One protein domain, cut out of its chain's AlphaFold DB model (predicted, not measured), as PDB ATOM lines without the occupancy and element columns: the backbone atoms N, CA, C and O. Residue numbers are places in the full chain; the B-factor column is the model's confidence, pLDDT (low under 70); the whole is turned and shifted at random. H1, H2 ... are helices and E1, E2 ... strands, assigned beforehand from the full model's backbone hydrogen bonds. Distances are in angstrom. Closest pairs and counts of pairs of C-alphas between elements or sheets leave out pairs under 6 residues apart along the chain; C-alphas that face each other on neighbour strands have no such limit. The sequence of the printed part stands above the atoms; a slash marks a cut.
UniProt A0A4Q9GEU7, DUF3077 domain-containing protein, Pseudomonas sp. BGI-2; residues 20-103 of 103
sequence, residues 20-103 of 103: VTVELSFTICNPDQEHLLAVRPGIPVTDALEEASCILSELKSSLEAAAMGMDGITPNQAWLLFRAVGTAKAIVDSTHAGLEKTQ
ATOM      1  N   VAL A  20     162.174 197.123 147.368       96.75
ATOM      2  CA  VAL A  20     160.953 197.922 147.460       96.75
ATOM      3  C   VAL A  20     159.725 197.037 147.297       96.75
ATOM      4  O   VAL A  20     159.790 195.980 146.671       96.75
ATOM      5  N   THR A  21     158.597 197.482 147.838       97.88
ATOM      6  CA  THR A  21     157.293 196.851 147.639       97.88
ATOM      7  C   THR A  21     156.969 196.690 146.158       97.88
ATOM      8  O   THR A  21     157.334 197.515 145.310       97.88
ATOM      9  N   VAL A  22     156.219 195.637 145.852       97.44
ATOM     10  CA  VAL A  22     155.642 195.397 144.526       97.44
ATOM     11  C   VAL A  22     154.146 195.676 144.552       97.44
ATOM     12  O   VAL A  22     153.504 195.595 145.600       97.44
ATOM     13  N   GLU A  23     153.568 195.988 143.399       97.62
ATOM     14  CA  GLU A  23     152.120 196.127 143.317       97.62
ATOM     15  C   GLU A  23     151.449 194.787 143.637       97.62
ATOM     16  O   GLU A  23     151.810 193.757 143.064       97.62
ATOM     17  N   LEU A  24     150.504 194.802 144.581       97.62
ATOM     18  CA  LEU A  24     149.761 193.614 144.995       97.62
ATOM     19  C   LEU A  24     148.329 193.983 145.380       97.62
ATOM     20  O   LEU A  24     148.110 194.634 146.401       97.62
ATOM     21  N   SER A  25     147.363 193.540 144.584       97.25
ATOM     22  CA  SER A  25     145.931 193.693 144.852       97.25
ATOM     23  C   SER A  25     145.456 192.731 145.945       97.25
ATOM     24  O   SER A  25     145.858 191.571 145.945       97.25
ATOM     25  N   PHE A  26     144.597 193.178 146.873       93.81
ATOM     26  CA  PHE A  26     144.214 192.348 148.036       93.81
ATOM     27  C   PHE A  26     142.783 192.518 148.572       93.81
ATOM     28  O   PHE A  26     142.366 191.746 149.432       93.81
ATOM     29  N   THR A  27     142.009 193.503 148.104       93.31
ATOM     30  CA  THR A  27     140.621 193.704 148.566       93.31
ATOM     31  C   THR A  27     139.629 193.488 147.437       93.31
ATOM     32  O   THR A  27     139.481 194.369 146.591       93.31
ATOM     33  N   ILE A  28     138.926 192.353 147.462       92.19
ATOM     34  CA  ILE A  28     137.797 192.081 146.566       92.19
ATOM     35  C   ILE A  28     136.640 193.021 146.916       92.19
ATOM     36  O   ILE A  28     136.243 193.112 148.080       92.19
ATOM     37  N   CYS A  29     136.097 193.722 145.922       92.62
ATOM     38  CA  CYS A  29     135.052 194.726 146.134       92.62
ATOM     39  C   CYS A  29     133.683 194.353 145.559       92.62
ATOM     40  O   CYS A  29     132.706 195.042 145.853       92.62
ATOM     41  N   ASN A  30     133.586 193.284 144.767       92.25
ATOM     42  CA  ASN A  30     132.340 192.881 144.124       92.25
ATOM     43  C   ASN A  30     132.246 191.358 143.899       92.25
ATOM     44  O   ASN A  30     133.231 190.638 144.088       92.25
ATOM     45  N   PRO A  31     131.056 190.843 143.524       95.00
ATOM     46  CA  PRO A  31     130.860 189.421 143.233       95.00
ATOM     47  C   PRO A  31     131.764 188.887 142.116       95.00
ATOM     48  O   PRO A  31     132.134 187.714 142.156       95.00
ATOM     49  N   ASP A  32     132.169 189.754 141.186       96.06
ATOM     50  CA  ASP A  32     133.030 189.431 140.044       96.06
ATOM     51  C   ASP A  32     134.518 189.284 140.421       96.06
ATOM     52  O   ASP A  32     135.357 189.046 139.555       96.06
ATOM     53  N   GLN A  33     134.851 189.362 141.716       92.62
ATOM     54  CA  GLN A  33     136.210 189.216 142.252       92.62
ATOM     55  C   GLN A  33     137.183 190.317 141.794       92.62
ATOM     56  O   GLN A  33     138.404 190.133 141.826       92.62
ATOM     57  N   GLU A  34     136.673 191.483 141.390       94.25
ATOM     58  CA  GLU A  34     137.528 192.630 141.097       94.25
ATOM     59  C   GLU A  34     138.148 193.174 142.385       94.25
ATOM     60  O   GLU A  34     137.536 193.156 143.458       94.25
ATOM     61  N   HIS A  35     139.380 193.670 142.273       94.94
ATOM     62  CA  HIS A  35     140.122 194.200 143.407       94.94
ATOM     63  C   HIS A  35     140.123 195.727 143.393       94.94
ATOM     64  O   HIS A  35     140.473 196.340 142.387       94.94
ATOM     65  N   LEU A  36     139.777 196.339 144.526       95.56
ATOM     66  CA  LEU A  36     139.737 197.797 144.674       95.56
ATOM     67  C   LEU A  36     141.017 198.382 145.277       95.56
ATOM     68  O   LEU A  36     141.381 199.511 144.961       95.56
ATOM     69  N   LEU A  37     141.677 197.640 146.170       97.12
ATOM     70  CA  LEU A  37     142.867 198.105 146.885       97.12
ATOM     71  C   LEU A  37     144.088 197.274 146.512       97.12
ATOM     72  O   LEU A  37     143.992 196.049 146.371       97.12
ATOM     73  N   ALA A  38     145.229 197.957 146.433       97.81
ATOM     74  CA  ALA A  38     146.529 197.366 146.171       97.81
ATOM     75  C   ALA A  38     147.626 198.031 147.011       97.81
ATOM     76  O   ALA A  38     147.528 199.206 147.377       97.81
ATOM     77  N   VAL A  39     148.684 197.276 147.301       98.12
ATOM     78  CA  VAL A  39     149.922 197.827 147.854       98.12
ATOM     79  C   VAL A  39     150.604 198.657 146.774       98.12
ATOM     80  O   VAL A  39     150.769 198.207 145.642       98.12
ATOM     81  N   ARG A  40     151.012 199.878 147.122       97.62
ATOM     82  CA  ARG A  40     151.739 200.760 146.210       97.62
ATOM     83  C   ARG A  40     153.160 200.220 145.981       97.62
ATOM     84  O   ARG A  40     153.855 199.984 146.972       97.62
ATOM     85  N   PRO A  41     153.629 200.077 144.730       96.94
ATOM     86  CA  PRO A  41     155.005 199.682 144.453       96.94
ATOM     87  C   PRO A  41     156.006 200.809 144.746       96.94
ATOM     88  O   PRO A  41     155.664 201.995 144.687       96.94
ATOM     89  N   GLY A  42     157.265 200.438 144.984       95.25
ATOM     90  CA  GLY A  42     158.377 201.389 145.097       95.25
ATOM     91  C   GLY A  42     158.580 201.993 146.489       95.25
ATOM     92  O   GLY A  42     159.358 202.933 146.623       95.25
ATOM     93  N   ILE A  43     157.894 201.483 147.515       96.75
ATOM     94  CA  ILE A  43     158.112 201.881 148.911       96.75
ATOM     95  C   ILE A  43     159.231 201.016 149.499       96.75
ATOM     96  O   ILE A  43     159.207 199.807 149.271       96.75
ATOM     97  N   PRO A  44     160.205 201.575 150.241       96.12
ATOM     98  CA  PRO A  44     161.231 200.773 150.899       96.12
ATOM     99  C   PRO A  44     160.623 199.658 151.755       96.12
ATOM    100  O   PRO A  44     159.696 199.885 152.532       96.12
ATOM    101  N   VAL A  45     161.167 198.446 151.624       96.50
ATOM    102  CA  VAL A  45     160.686 197.261 152.353       96.50
ATOM    103  C   VAL A  45     160.690 197.465 153.869       96.50
ATOM    104  O   VAL A  45     159.775 197.006 154.544       96.50
ATOM    105  N   THR A  46     161.675 198.182 154.409       96.62
ATOM    106  CA  THR A  46     161.745 198.491 155.845       96.62
ATOM    107  C   THR A  46     160.551 199.308 156.317       96.62
ATOM    108  O   THR A  46     159.961 198.983 157.341       96.62
ATOM    109  N   ASP A  47     160.162 200.321 155.546       97.25
ATOM    110  CA  ASP A  47     159.078 201.238 155.908       97.25
ATOM    111  C   ASP A  47     157.725 200.526 155.797       97.25
ATOM    112  O   ASP A  47     156.854 200.671 156.651       97.25
ATOM    113  N   ALA A  48     157.567 199.698 154.760       98.00
ATOM    114  CA  ALA A  48     156.385 198.866 154.580       98.00
ATOM    115  C   ALA A  48     156.225 197.837 155.715       98.00
ATOM    116  O   ALA A  48     155.129 197.663 156.246       98.00
ATOM    117  N   LEU A  49     157.310 197.174 156.124       98.38
ATOM    118  CA  LEU A  49     157.274 196.224 157.239       98.38
ATOM    119  C   LEU A  49     156.977 196.898 158.579       98.38
ATOM    120  O   LEU A  49     156.273 196.300 159.393       98.38
ATOM    121  N   GLU A  50     157.467 198.118 158.802       98.50
ATOM    122  CA  GLU A  50     157.142 198.891 160.004       98.50
ATOM    123  C   GLU A  50     155.636 199.173 160.079       98.50
ATOM    124  O   GLU A  50     155.005 198.869 161.088       98.50
ATOM    125  N   GLU A  51     155.024 199.632 158.982       98.06
ATOM    126  CA  GLU A  51     153.575 199.866 158.921       98.06
ATOM    127  C   GLU A  51     152.774 198.579 159.186       98.06
ATOM    128  O   GLU A  51     151.832 198.565 159.984       98.06
ATOM    129  N   ALA A  52     153.170 197.460 158.568       98.38
ATOM    130  CA  ALA A  52     152.528 196.171 158.824       98.38
ATOM    131  C   ALA A  52     152.661 195.747 160.297       98.38
ATOM    132  O   ALA A  52     151.705 195.231 160.879       98.38
ATOM    133  N   SER A  53     153.824 195.984 160.910       98.50
ATOM    134  CA  SER A  53     154.087 195.711 162.325       98.50
ATOM    135  C   SER A  53     153.189 196.547 163.239       98.50
ATOM    136  O   SER A  53     152.570 195.996 164.153       98.50
ATOM    137  N   CYS A  54     153.042 197.849 162.962       98.31
ATOM    138  CA  CYS A  54     152.140 198.737 163.697       98.31
ATOM    139  C   CYS A  54     150.698 198.216 163.673       98.31
ATOM    140  O   CYS A  54     150.111 197.999 164.737       98.31
ATOM    141  N   ILE A  55     150.165 197.913 162.484       98.19
ATOM    142  CA  ILE A  55     148.803 197.376 162.326       98.19
ATOM    143  C   ILE A  55     148.637 196.070 163.121       98.19
ATOM    144  O   ILE A  55     147.664 195.894 163.854       98.19
ATOM    145  N   LEU A  56     149.595 195.143 163.013       98.25
ATOM    146  CA  LEU A  56     149.554 193.864 163.730       98.25
ATOM    147  C   LEU A  56     149.639 194.029 165.253       98.25
ATOM    148  O   LEU A  56     149.024 193.247 165.981       98.25
ATOM    149  N   SER A  57     150.364 195.034 165.742       97.88
ATOM    150  CA  SER A  57     150.464 195.339 167.171       97.88
ATOM    151  C   SER A  57     149.110 195.769 167.747       97.88
ATOM    152  O   SER A  57     148.653 195.208 168.744       97.88
ATOM    153  N   GLU A  58     148.409 196.680 167.067       94.69
ATOM    154  CA  GLU A  58     147.074 197.149 167.474       94.69
ATOM    155  C   GLU A  58     146.036 196.017 167.475       94.69
ATOM    156  O   GLU A  58     145.233 195.864 168.408       94.69
ATOM    157  N   LEU A  59     146.087 195.175 166.439       95.62
ATOM    158  CA  LEU A  59     145.267 193.973 166.323       95.62
ATOM    159  C   LEU A  59     145.520 193.011 167.483       95.62
ATOM    160  O   LEU A  59     144.572 192.513 168.093       95.62
ATOM    161  N   LYS A  60     146.794 192.765 167.806       96.25
ATOM    162  CA  LYS A  60     147.190 191.879 168.899       96.25
ATOM    163  C   LYS A  60     146.652 192.379 170.236       96.25
ATOM    164  O   LYS A  60     146.047 191.586 170.949       96.25
ATOM    165  N   SER A  61     146.809 193.666 170.551       92.81
ATOM    166  CA  SER A  61     146.279 194.247 171.792       92.81
ATOM    167  C   SER A  61     144.760 194.095 171.902       92.81
ATOM    168  O   SER A  61     144.251 193.721 172.957       92.81
ATOM    169  N   SER A  62     144.036 194.316 170.802       91.81
ATOM    170  CA  SER A  62     142.574 194.167 170.768       91.81
ATOM    171  C   SER A  62     142.133 192.714 170.981       91.81
ATOM    172  O   SER A  62     141.188 192.442 171.721       91.81
ATOM    173  N   LEU A  63     142.830 191.761 170.353       94.12
ATOM    174  CA  LEU A  63     142.558 190.329 170.505       94.12
ATOM    175  C   LEU A  63     142.917 189.819 171.906       94.12
ATOM    176  O   LEU A  63     142.198 188.985 172.450       94.12
ATOM    177  N   GLU A  64     143.999 190.320 172.499       95.31
ATOM    178  CA  GLU A  64     144.414 189.974 173.858       95.31
ATOM    179  C   GLU A  64     143.383 190.441 174.891       95.31
ATOM    180  O   GLU A  64     142.979 189.652 175.746       95.31
ATOM    181  N   ALA A  65     142.877 191.672 174.758       92.06
ATOM    182  CA  ALA A  65     141.812 192.176 175.621       92.06
ATOM    183  C   ALA A  65     140.551 191.300 175.566       92.06
ATOM    184  O   ALA A  65     139.959 190.979 176.602       92.06
ATOM    185  N   ALA A  66     140.192 190.842 174.365       93.19
ATOM    186  CA  ALA A  66     139.074 189.930 174.176       93.19
ATOM    187  C   ALA A  66     139.325 188.535 174.750       93.19
ATOM    188  O   ALA A  66     138.449 187.967 175.404       93.19
ATOM    189  N   ALA A  67     140.526 187.991 174.560       91.94
ATOM    190  CA  ALA A  67     140.908 186.685 175.091       91.94
ATOM    191  C   ALA A  67     140.933 186.661 176.627       91.94
ATOM    192  O   ALA A  67     140.577 185.651 177.233       91.94
ATOM    193  N   MET A  68     141.306 187.776 177.261       95.00
ATOM    194  CA  MET A  68     141.258 187.942 178.716       95.00
ATOM    195  C   MET A  68     139.838 188.168 179.259       95.00
ATOM    196  O   MET A  68     139.659 188.261 180.472       95.00
ATOM    197  N   GLY A  69     138.825 188.260 178.390       89.06
ATOM    198  CA  GLY A  69     137.443 188.528 178.784       89.06
ATOM    199  C   GLY A  69     137.217 189.951 179.304       89.06
ATOM    200  O   GLY A  69     136.220 190.178 179.986       89.06
ATOM    201  N   MET A  70     138.129 190.888 179.009       85.25
ATOM    202  CA  MET A  70     137.989 192.292 179.408       85.25
ATOM    203  C   MET A  70     136.930 192.995 178.556       85.25
ATOM    204  O   MET A  70     136.044 193.637 179.109       85.25
ATOM    205  N   ASP A  71     136.980 192.795 177.234       82.31
ATOM    206  CA  ASP A  71     136.036 193.366 176.269       82.31
ATOM    207  C   ASP A  71     135.604 192.321 175.233       82.31
ATOM    208  O   ASP A  71     136.427 191.641 174.628       82.31
ATOM    209  N   GLY A  72     134.303 192.195 174.971       86.38
ATOM    210  CA  GLY A  72     133.825 191.377 173.852       86.38
ATOM    211  C   GLY A  72     134.106 192.044 172.501       86.38
ATOM    212  O   GLY A  72     133.969 193.258 172.365       86.38
ATOM    213  N   ILE A  73     134.426 191.256 171.469       92.06
ATOM    214  CA  ILE A  73     134.532 191.767 170.094       92.06
ATOM    215  C   ILE A  73     133.131 191.833 169.482       92.06
ATOM    216  O   ILE A  73     132.492 190.812 169.223       92.06
ATOM    217  N   THR A  74     132.653 193.046 169.217       93.44
ATOM    218  CA  THR A  74     131.410 193.263 168.464       93.44
ATOM    219  C   THR A  74     131.582 192.887 166.985       93.44
ATOM    220  O   THR A  74     132.698 192.937 166.463       93.44
ATOM    221  N   PRO A  75     130.496 192.597 166.242       93.50
ATOM    222  CA  PRO A  75     130.587 192.307 164.807       93.50
ATOM    223  C   PRO A  75     131.281 193.407 163.985       93.50
ATOM    224  O   PRO A  75     132.073 193.110 163.094       93.50
ATOM    225  N   ASN A  76     131.042 194.683 164.312       94.00
ATOM    226  CA  ASN A  76     131.694 195.805 163.630       94.00
ATOM    227  C   ASN A  76     133.204 195.833 163.901       94.00
ATOM    228  O   ASN A  76     133.986 196.024 162.973       94.00
ATOM    229  N   GLN A  77     133.620 195.600 165.150       93.44
ATOM    230  CA  GLN A  77     135.038 195.478 165.495       93.44
ATOM    231  C   GLN A  77     135.672 194.278 164.793       93.44
ATOM    232  O   GLN A  77     136.731 194.434 164.199       93.44
ATOM    233  N   ALA A  78     135.009 193.117 164.772       94.50
ATOM    234  CA  ALA A  78     135.501 191.940 164.058       94.50
ATOM    235  C   ALA A  78     135.778 192.249 162.580       94.50
ATOM    236  O   ALA A  78     136.808 191.843 162.045       94.50
ATOM    237  N   TRP A  79     134.899 193.017 161.931       94.38
ATOM    238  CA  TRP A  79     135.088 193.401 160.535       94.38
ATOM    239  C   TRP A  79     136.250 194.377 160.327       94.38
ATOM    240  O   TRP A  79     137.001 194.242 159.361       94.38
ATOM    241  N   LEU A  80     136.451 195.321 161.252       95.12
ATOM    242  CA  LEU A  80     137.621 196.202 161.234       95.12
ATOM    243  C   LEU A  80     138.922 195.414 161.432       95.12
ATOM    244  O   LEU A  80     139.849 195.588 160.643       95.12
ATOM    245  N   LEU A  81     138.962 194.506 162.415       95.50
ATOM    246  CA  LEU A  81     140.114 193.638 162.672       95.50
ATOM    247  C   LEU A  81     140.433 192.774 161.443       95.50
ATOM    248  O   LEU A  81     141.584 192.693 161.025       95.50
ATOM    249  N   PHE A  82     139.412 192.185 160.812       95.06
ATOM    250  CA  PHE A  82     139.573 191.385 159.597       95.06
ATOM    251  C   PHE A  82     140.205 192.187 158.451       95.06
ATOM    252  O   PHE A  82     141.166 191.728 157.830       95.06
ATOM    253  N   ARG A  83     139.722 193.409 158.190       95.19
ATOM    254  CA  ARG A  83     140.298 194.264 157.138       95.19
ATOM    255  C   ARG A  83     141.718 194.726 157.458       95.19
ATOM    256  O   ARG A  83     142.551 194.780 156.553       95.19
ATOM    257  N   ALA A  84     141.999 195.047 158.717       97.00
ATOM    258  CA  ALA A  84     143.334 195.434 159.157       97.00
ATOM    259  C   ALA A  84     144.332 194.269 159.005       97.00
ATOM    260  O   ALA A  84     145.393 194.461 158.414       97.00
ATOM    261  N   VAL A  85     143.960 193.043 159.403       97.50
ATOM    262  CA  VAL A  85     144.779 191.835 159.172       97.50
ATOM    263  C   VAL A  85     145.032 191.626 157.679       97.50
ATOM    264  O   VAL A  85     146.170 191.386 157.280       97.50
ATOM    265  N   GLY A  86     143.990 191.737 156.847       97.12
ATOM    266  CA  GLY A  86     144.119 191.599 155.393       97.12
ATOM    267  C   GLY A  86     145.080 192.624 154.782       97.12
ATOM    268  O   GLY A  86     145.890 192.274 153.928       97.12
ATOM    269  N   THR A  87     145.046 193.864 155.275       98.06
ATOM    270  CA  THR A  87     145.948 194.941 154.838       98.06
ATOM    271  C   THR A  87     147.394 194.657 155.241       98.06
ATOM    272  O   THR A  87     148.278 194.671 154.387       98.06
ATOM    273  N   ALA A  88     147.642 194.326 156.513       98.50
ATOM    274  CA  ALA A  88     148.982 193.991 156.993       98.50
ATOM    275  C   ALA A  88     149.569 192.785 156.245       98.50
ATOM    276  O   ALA A  88     150.731 192.808 155.837       98.50
ATOM    277  N   LYS A  89     148.753 191.753 155.991       98.38
ATOM    278  CA  LYS A  89     149.169 190.595 155.194       98.38
ATOM    279  C   LYS A  89     149.572 190.991 153.773       98.38
ATOM    280  O   LYS A  89     150.622 190.558 153.313       98.38
ATOM    281  N   ALA A  90     148.778 191.819 153.096       98.44
ATOM    282  CA  ALA A  90     149.105 192.270 151.747       98.44
ATOM    283  C   ALA A  90     150.432 193.040 151.705       98.44
ATOM    284  O   ALA A  90     151.237 192.839 150.798       98.44
ATOM    285  N   ILE A  91     150.693 193.881 152.711       98.69
ATOM    286  CA  ILE A  91     151.964 194.599 152.840       98.69
ATOM    287  C   ILE A  91     153.135 193.616 152.992       98.69
ATOM    288  O   ILE A  91     154.131 193.747 152.279       98.69
ATOM    289  N   VAL A  92     153.012 192.607 153.860       98.56
ATOM    290  CA  VAL A  92     154.047 191.573 154.055       98.56
ATOM    291  C   VAL A  92     154.285 190.770 152.776       98.56
ATOM    292  O   VAL A  92     155.433 190.609 152.368       98.56
ATOM    293  N   ASP A  93     153.224 190.314 152.109       98.50
ATOM    294  CA  ASP A  93     153.325 189.519 150.881       98.50
ATOM    295  C   ASP A  93     153.970 190.336 149.739       98.50
ATOM    296  O   ASP A  93     154.856 189.847 149.035       98.50
ATOM    297  N   SER A  94     153.589 191.612 149.592       98.38
ATOM    298  CA  SER A  94     154.210 192.543 148.637       98.38
ATOM    299  C   SER A  94     155.694 192.766 148.935       98.38
ATOM    300  O   SER A  94     156.535 192.763 148.034       98.38
ATOM    301  N   THR A  95     156.036 192.932 150.210       98.00
ATOM    302  CA  THR A  95     157.414 193.125 150.665       98.00
ATOM    303  C   THR A  95     158.264 191.886 150.390       98.00
ATOM    304  O   THR A  95     159.375 192.004 149.875       98.00
ATOM    305  N   HIS A  96     157.735 190.695 150.676       97.75
ATOM    306  CA  HIS A  96     158.398 189.425 150.393       97.75
ATOM    307  C   HIS A  96     158.713 189.280 148.900       97.75
ATOM    308  O   HIS A  96     159.858 189.036 148.528       97.75
ATOM    309  N   ALA A  97     157.727 189.540 148.037       96.56
ATOM    310  CA  ALA A  97     157.929 189.523 146.591       96.56
ATOM    311  C   ALA A  97     158.924 190.601 146.112       96.56
ATOM    312  O   ALA A  97     159.613 190.411 145.110       96.56
ATOM    313  N   GLY A  98     159.007 191.740 146.806       95.56
ATOM    314  CA  GLY A  98     160.025 192.766 146.577       95.56
ATOM    315  C   GLY A  98     161.438 192.278 146.886       95.56
ATOM    316  O   GLY A  98     162.337 192.461 146.070       95.56
ATOM    317  N   LEU A  99     161.615 191.605 148.025       94.81
ATOM    318  CA  LEU A  99     162.890 191.023 148.454       94.81
ATOM    319  C   LEU A  99     163.396 189.953 147.479       94.81
ATOM    320  O   LEU A  99     164.567 189.989 147.101       94.81
ATOM    321  N   GLU A 100     162.519 189.049 147.034       93.50
ATOM    322  CA  GLU A 100     162.855 187.978 146.082       93.50
ATOM    323  C   GLU A 100     163.337 188.509 144.723       93.50
ATOM    324  O   GLU A 100     164.165 187.878 144.079       93.50
ATOM    325  N   LYS A 101     162.854 189.678 144.279       87.25
ATOM    326  CA  LYS A 101     163.258 190.286 142.995       87.25
ATOM    327  C   LYS A 101     164.631 190.960 143.030       87.25
ATOM    328  O   LYS A 101     165.168 191.285 141.974       87.25
ATOM    329  N   THR A 102     165.154 191.229 144.222       78.06
ATOM    330  CA  THR A 102     166.465 191.861 144.446       78.06
ATOM    331  C   THR A 102     167.586 190.869 144.764       78.06
ATOM    332  O   THR A 102     168.733 191.301 144.889       78.06
ATOM    333  N   GLN A 103     167.268 189.578 144.912       58.41
ATOM    334  CA  GLN A 103     168.240 188.482 145.040       58.41
ATOM    335  C   GLN A 103     168.713 187.999 143.667       58.41
ATOM    336  O   GLN A 103     169.908 187.641 143.572       58.41
TER     337      GLN A 103
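What this domain is: This is residues 20 to 103 of the 103 residues of the protein "DUF3077 domain-containing protein" of Pseudomonas sp. BGI-2 (UniProt A0A4Q9GEU7). A small two-stranded hairpin, E1 and E2, packs on one side of a long helical hairpin, H1 and H2, with H2 in the middle between the strands and H1. The sheet covers H2 along its residues 83 to 97, and the two long helices make the longest axis. The printed part has 84 residues, with two named strands followed by two named helices in the order E1, E2, H1, H2; the sheet is antiparallel and the class is mostly helix. The whole is loose, with a radius of gyration of the C-alphas of 14.9 A, and its outline is flat, spanning 45 by 33 by 14 A.

How they stand to each other: E1, residues 24 to 28, and E2, residues 35 to 39, form a hairpin and are antiparallel neighbours, at 146 degrees between their directions. N 26 and O 37 are 3.0 A apart and N 39 and O 24 are 2.8 A apart, both within hydrogen-bond range. The closest C-alphas of E1 and H2, residues 75 to 100, are those of Leu 24 and Ser 94, 5.8 A apart. Those of E2 and H2 are Val 39 and Ile 91, 6.3 A apart. H1, residues 45 to 67, touches H2, with the closest C-alphas, those of Ala 52 and Ala 88, 4.5 A apart. H1 and H2 form a helical hairpin, running opposite ways at a shallow tilt of 29 degrees. E1 and H1 are apart. In H1 and H2 every O i to N i+4 pair is within hydrogen-bond range.

Where its parts are: E1 begins at C-alpha 24, (149.761, 193.614, 144.995), and E2 ends at C-alpha 39. H1 is 31.9 A long from C-alpha 45 to C-alpha 67. H2 is 37.6 A long and ends at C-alpha 100, (162.855, 187.978, 146.082).

The domain as a whole: The two C-alphas farthest apart are those of Met 70 and Gln 103, 45.9 A. The printed part has no cut and no long link. Mean pLDDT of the printed part is 94.7, and residue 103 is under 70.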